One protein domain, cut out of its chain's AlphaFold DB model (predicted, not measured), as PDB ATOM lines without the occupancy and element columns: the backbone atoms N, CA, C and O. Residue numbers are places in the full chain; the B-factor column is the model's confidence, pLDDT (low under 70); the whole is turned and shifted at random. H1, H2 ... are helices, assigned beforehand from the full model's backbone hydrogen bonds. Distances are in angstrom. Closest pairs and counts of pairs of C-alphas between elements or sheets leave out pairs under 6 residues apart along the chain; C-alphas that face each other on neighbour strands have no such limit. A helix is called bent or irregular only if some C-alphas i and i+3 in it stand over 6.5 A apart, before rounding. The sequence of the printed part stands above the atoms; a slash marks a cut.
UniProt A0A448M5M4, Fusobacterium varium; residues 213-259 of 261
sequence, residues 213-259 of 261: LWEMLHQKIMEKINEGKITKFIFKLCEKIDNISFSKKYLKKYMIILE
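AT A GLANCE: This is residues 213 to 259 of the 261 residues of a protein of Fusobacterium varium (UniProt A0A448M5M4). H1 and H2 meet near their ends as a V, and H3 folds back on H2, crossing from that leg toward H1. Residues 213 to 219, in H1, stick out. The printed part has 47 residues with three named helices, H1, H2 and H3 in order, class all helix. It is compact, radius of gyration of the C-alphas 10.5 A, spanning 26 by 21 by 20 A.

IN THESE COORDINATES: Find C-alpha 213 at (635.337, 368.522, 475.381); from there H1, residues 213 to 227, runs 21.6 A. H2, residues 229 to 241, runs 18.5 A. H3, residues 244 to 258, runs 17.3 A to C-alpha 258 at (627.976, 371.564, 462.477); it is only just irregular, C-alphas 250 and 253 being 6.51 A apart.

HOW THE PARTS SIT: Look at Ile 225 and Lys 232, closest C-alphas at 5.4 A: H1 and H2 touch only at the corner, at a steep tilt of 59 degrees, opposite ways. H2 and H3, a hairpin, touch at a shallow tilt of 30 degrees, opposite ways; their closest C-alphas, Cys 238 and Ser 247, are 5.3 A apart. H1 and H3 are close but not clearly touching, C-alphas 224 and 257 closest at 7.3 A. Every O i to N i+4 pair is within hydrogen-bond range in H1 and H2, 7 of 11 in H3.

THE WHOLE: Both links are tight, and the printed part has no cut. Residues 252 to 259 have pLDDT under 70.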
ATOM      1  N   LEU A 213     636.308 368.702 476.462       86.12
ATOM      2  CA  LEU A 213     635.337 368.522 475.381       86.12
ATOM      3  C   LEU A 213     634.979 369.873 474.753       86.12
ATOM      4  O   LEU A 213     634.963 370.001 473.531       86.12
ATOM      5  N   TRP A 214     634.721 370.881 475.585       87.69
ATOM      6  CA  TRP A 214     634.377 372.223 475.121       87.69
ATOM      7  C   TRP A 214     635.532 372.879 474.364       87.69
ATOM      8  O   TRP A 214     635.306 373.481 473.318       87.69
ATOM      9  N   GLU A 215     636.767 372.702 474.835       89.00
ATOM     10  CA  GLU A 215     637.977 373.152 474.141       89.00
ATOM     11  C   GLU A 215     638.129 372.486 472.772       89.00
ATOM     12  O   GLU A 215     638.365 373.179 471.784       89.00
ATOM     13  N   MET A 216     637.940 371.165 472.693       83.06
ATOM     14  CA  MET A 216     638.010 370.424 471.431       83.06
ATOM     15  C   MET A 216     636.945 370.891 470.431       83.06
ATOM     16  O   MET A 216     637.258 371.119 469.263       83.06
ATOM     17  N   LEU A 217     635.696 371.061 470.876       82.25
ATOM     18  CA  LEU A 217     634.614 371.568 470.026       82.25
ATOM     19  C   LEU A 217     634.908 372.995 469.553       82.25
ATOM     20  O   LEU A 217     634.787 373.287 468.365       82.25
ATOM     21  N   HIS A 218     635.346 373.865 470.463       84.56
ATOM     22  CA  HIS A 218     635.717 375.236 470.139       84.56
ATOM     23  C   HIS A 218     636.862 375.294 469.121       84.56
ATOM     24  O   HIS A 218     636.761 376.029 468.141       84.56
ATOM     25  N   GLN A 219     637.925 374.505 469.307       83.56
ATOM     26  CA  GLN A 219     639.050 374.438 468.371       83.56
ATOM     27  C   GLN A 219     638.586 374.048 466.968       83.56
ATOM     28  O   GLN A 219     638.849 374.796 466.030       83.56
ATOM     29  N   LYS A 220     637.819 372.960 466.831       79.62
ATOM     30  CA  LYS A 220     637.321 372.512 465.522       79.62
ATOM     31  C   LYS A 220     636.407 373.539 464.846       79.62
ATOM     32  O   LYS A 220     636.545 373.800 463.651       79.62
ATOM     33  N   ILE A 221     635.506 374.170 465.606       81.12
ATOM     34  CA  ILE A 221     634.642 375.244 465.088       81.12
ATOM     35  C   ILE A 221     635.501 376.412 464.582       81.12
ATOM     36  O   ILE A 221     635.280 376.922 463.482       81.12
ATOM     37  N   MET A 222     636.501 376.827 465.361       84.69
ATOM     38  CA  MET A 222     637.372 377.944 465.003       84.69
ATOM     39  C   MET A 222     638.295 377.621 463.828       84.69
ATOM     40  O   MET A 222     638.538 378.506 463.009       84.69
ATOM     41  N   GLU A 223     638.789 376.391 463.703       84.31
ATOM     42  CA  GLU A 223     639.540 375.928 462.532       84.31
ATOM     43  C   GLU A 223     638.705 376.116 461.265       84.31
ATOM     44  O   GLU A 223     639.114 376.871 460.380       84.31
ATOM     45  N   LYS A 224     637.477 375.585 461.233       78.38
ATOM     46  CA  LYS A 224     636.616 375.714 460.053       78.38
ATOM     47  C   LYS A 224     636.184 377.155 459.762       78.38
ATOM     48  O   LYS A 224     636.138 377.581 458.607       78.38
ATOM     49  N   ILE A 225     635.909 377.967 460.786       83.00
ATOM     50  CA  ILE A 225     635.634 379.402 460.583       83.00
ATOM     51  C   ILE A 225     636.839 380.100 459.939       83.00
ATOM     52  O   ILE A 225     636.666 380.973 459.082       83.00
ATOM     53  N   ASN A 226     638.059 379.730 460.339       85.31
ATOM     54  CA  ASN A 226     639.290 380.340 459.849       85.31
ATOM     55  C   ASN A 226     639.709 379.870 458.445       85.31
ATOM     56  O   ASN A 226     640.447 380.613 457.793       85.31
ATOM     57  N   GLU A 227     639.222 378.725 457.959       85.88
ATOM     58  CA  GLU A 227     639.454 378.242 456.586       85.88
ATOM     59  C   GLU A 227     638.888 379.204 455.524       85.88
ATOM     60  O   GLU A 227     639.497 379.430 454.475       85.88
ATOM     61  N   GLY A 228     637.736 379.829 455.796       84.75
ATOM     62  CA  GLY A 228     637.047 380.716 454.856       84.75
ATOM     63  C   GLY A 228     637.204 382.201 455.187       84.75
ATOM     64  O   GLY A 228     636.679 382.674 456.191       84.75
ATOM     65  N   LYS A 229     637.812 383.000 454.293       86.81
ATOM     66  CA  LYS A 229     637.932 384.470 454.473       86.81
ATOM     67  C   LYS A 229     636.578 385.160 454.706       86.81
ATOM     68  O   LYS A 229     636.486 386.064 455.533       86.81
ATOM     69  N   ILE A 230     635.539 384.723 453.989       85.25
ATOM     70  CA  ILE A 230     634.173 385.256 454.112       85.25
ATOM     71  C   ILE A 230     633.553 384.830 455.448       85.25
ATOM     72  O   ILE A 230     633.060 385.683 456.181       85.25
ATOM     73  N   THR A 231     633.632 383.542 455.795       83.88
ATOM     74  CA  THR A 231     633.116 382.992 457.059       83.88
ATOM     75  C   THR A 231     633.745 383.690 458.262       83.88
ATOM     76  O   THR A 231     633.034 384.171 459.140       83.88
ATOM     77  N   LYS A 232     635.070 383.864 458.249       85.88
ATOM     78  CA  LYS A 232     635.823 384.599 459.271       85.88
ATOM     79  C   LYS A 232     635.393 386.059 459.400       85.88
ATOM     80  O   LYS A 232     635.283 386.569 460.513       85.88
ATOM     81  N   PHE A 233     635.165 386.751 458.280       88.81
ATOM     82  CA  PHE A 233     634.683 388.134 458.299       88.81
ATOM     83  C   PHE A 233     633.274 388.232 458.898       88.81
ATOM     84  O   PHE A 233     633.042 389.060 459.776       88.81
ATOM     85  N   ILE A 234     632.358 387.359 458.466       86.12
ATOM     86  CA  ILE A 234     630.983 387.304 458.981       86.12
ATOM     87  C   ILE A 234     630.981 386.985 460.477       86.12
ATOM     88  O   ILE A 234     630.264 387.640 461.230       86.12
ATOM     89  N   PHE A 235     631.807 386.036 460.923       87.25
ATOM     90  CA  PHE A 235     631.931 385.679 462.334       87.25
ATOM     91  C   PHE A 235     632.396 386.866 463.188       87.25
ATOM     92  O   PHE A 235     631.707 387.237 464.134       87.25
ATOM     93  N   LYS A 236     633.477 387.555 462.792       87.75
ATOM     94  CA  LYS A 236     633.956 388.765 463.490       87.75
ATOM     95  C   LYS A 236     632.923 389.889 463.521       87.75
ATOM     96  O   LYS A 236     632.846 390.643 464.490       87.75
ATOM     97  N   LEU A 237     632.146 390.037 462.448       88.75
ATOM     98  CA  LEU A 237     631.058 391.009 462.403       88.75
ATOM     99  C   LEU A 237     629.956 390.645 463.408       88.75
ATOM    100  O   LEU A 237     629.471 391.528 464.108       88.75
ATOM    101  N   CYS A 238     629.602 389.362 463.514       86.88
ATOM    102  CA  CYS A 238     628.640 388.875 464.502       86.88
ATOM    103  C   CYS A 238     629.138 389.089 465.940       86.88
ATOM    104  O   CYS A 238     628.377 389.607 466.753       86.88
ATOM    105  N   GLU A 239     630.408 388.777 466.235       84.06
ATOM    106  CA  GLU A 239     631.025 389.036 467.548       84.06
ATOM    107  C   GLU A 239     630.972 390.522 467.921       84.06
ATOM    108  O   GLU A 239     630.651 390.868 469.051       84.06
ATOM    109  N   LYS A 240     631.243 391.420 466.966       89.75
ATOM    110  CA  LYS A 240     631.233 392.867 467.218       89.75
ATOM    111  C   LYS A 240     629.826 393.437 467.434       89.75
ATOM    112  O   LYS A 240     629.680 394.435 468.132       89.75
ATOM    113  N   ILE A 241     628.820 392.863 466.775       88.81
ATOM    114  CA  ILE A 241     627.418 393.300 466.880       88.81
ATOM    115  C   ILE A 241     626.772 392.799 468.180       88.81
ATOM    116  O   ILE A 241     625.828 393.430 468.648       88.81
ATOM    117  N   ASP A 242     627.265 391.688 468.738       82.50
ATOM    118  CA  ASP A 242     626.795 391.086 469.992       82.50
ATOM    119  C   ASP A 242     625.262 390.905 470.044       82.50
ATOM    120  O   ASP A 242     624.563 391.301 470.976       82.50
ATOM    121  N   ASN A 243     624.696 390.340 468.970       85.19
ATOM    122  CA  ASN A 243     623.256 390.111 468.850       85.19
ATOM    123  C   ASN A 243     622.953 388.677 468.405       85.19
ATOM    124  O   ASN A 243     623.219 388.293 467.267       85.19
ATOM    125  N   ILE A 244     622.319 387.897 469.284       76.31
ATOM    126  CA  ILE A 244     622.024 386.474 469.051       76.31
ATOM    127  C   ILE A 244     621.125 386.255 467.827       76.31
ATOM    128  O   ILE A 244     621.363 385.329 467.055       76.31
ATOM    129  N   SER A 245     620.101 387.086 467.620       80.00
ATOM    130  CA  SER A 245     619.185 386.948 466.479       80.00
ATOM    131  C   SER A 245     619.889 387.232 465.151       80.00
ATOM    132  O   SER A 245     619.659 386.530 464.163       80.00
ATOM    133  N   PHE A 246     620.787 388.221 465.135       79.81
ATOM    134  CA  PHE A 246     621.647 388.521 463.992       79.81
ATOM    135  C   PHE A 246     622.604 387.358 463.718       79.81
ATOM    136  O   PHE A 246     622.598 386.809 462.615       79.81
ATOM    137  N   SER A 247     623.348 386.917 464.733       80.19
ATOM    138  CA  SER A 247     624.275 385.791 464.631       80.19
ATOM    139  C   SER A 247     623.565 384.538 464.127       80.19
ATOM    140  O   SER A 247     624.004 383.949 463.146       80.19
ATOM    141  N   LYS A 248     622.397 384.187 464.682       76.81
ATOM    142  CA  LYS A 248     621.586 383.056 464.208       76.81
ATOM    143  C   LYS A 248     621.187 383.186 462.745       76.81
ATOM    144  O   LYS A 248     621.199 382.180 462.054       76.81
ATOM    145  N   LYS A 249     620.838 384.377 462.248       80.06
ATOM    146  CA  LYS A 249     620.426 384.582 460.847       80.06
ATOM    147  C   LYS A 249     621.581 384.391 459.864       80.06
ATOM    148  O   LYS A 249     621.403 383.729 458.843       80.06
ATOM    149  N   TYR A 250     622.739 384.977 460.156       75.56
ATOM    150  CA  TYR A 250     623.873 385.015 459.225       75.56
ATOM    151  C   TYR A 250     624.808 383.830 459.385       75.56
ATOM    152  O   TYR A 250     625.316 383.324 458.388       75.56
ATOM    153  N   LEU A 251     624.970 383.338 460.611       73.25
ATOM    154  CA  LEU A 251     625.680 382.101 460.858       73.25
ATOM    155  C   LEU A 251     624.811 380.887 460.564       73.25
ATOM    156  O   LEU A 251     625.416 379.864 460.358       73.25
ATOM    157  N   LYS A 252     623.472 380.933 460.409       66.50
ATOM    158  CA  LYS A 252     622.673 379.721 460.078       66.50
ATOM    159  C   LYS A 252     623.240 378.922 458.903       66.50
ATOM    160  O   LYS A 252     623.363 377.710 458.981       66.50
ATOM    161  N   LYS A 253     623.619 379.630 457.833       57.09
ATOM    162  CA  LYS A 253     624.192 379.061 456.603       57.09
ATOM    163  C   LYS A 253     625.608 378.497 456.804       57.09
ATOM    164  O   LYS A 253     626.059 377.693 456.006       57.09
ATOM    165  N   TYR A 254     626.284 378.924 457.867       54.84
ATOM    166  CA  TYR A 254     627.602 378.465 458.300       54.84
ATOM    167  C   TYR A 254     627.534 377.644 459.601       54.84
ATOM    168  O   TYR A 254     628.540 377.132 460.036       54.84
ATOM    169  N   MET A 255     626.378 377.482 460.243       49.34
ATOM    170  CA  MET A 255     626.115 376.537 461.334       49.34
ATOM    171  C   MET A 255     625.778 375.162 460.756       49.34
ATOM    172  O   MET A 255     625.843 374.184 461.481       49.34
ATOM    173  N   ILE A 256     625.578 375.097 459.435       43.62
ATOM    174  CA  ILE A 256     625.859 373.944 458.566       43.62
ATOM    175  C   ILE A 256     627.329 373.474 458.713       43.62
ATOM    176  O   ILE A 256     627.691 372.382 458.311       43.62
ATOM    177  N   ILE A 257     628.223 374.235 459.357       40.12
ATOM    178  CA  ILE A 257     629.559 373.730 459.729       40.12
ATOM    179  C   ILE A 257     629.479 372.705 460.876       40.12
ATOM    180  O   ILE A 257     630.354 371.856 460.985       40.12
ATOM    181  N   LEU A 258     628.392 372.705 461.657       39.03
ATOM    182  CA  LEU A 258     627.976 371.564 462.477       39.03
ATOM    183  C   LEU A 258     627.058 370.611 461.684       39.03
ATOM    184  O   LEU A 258     626.295 369.893 462.304       39.03
ATOM    185  N   GLU A 259     627.081 370.609 460.346       33.38
ATOM    186  CA  GLU A 259     626.524 369.539 459.484       33.38
ATOM    187  C   GLU A 259     627.627 368.693 458.808       33.38
ATOM    188  O   GLU A 259     627.351 367.584 458.365       33.38
TER     189      GLU A 259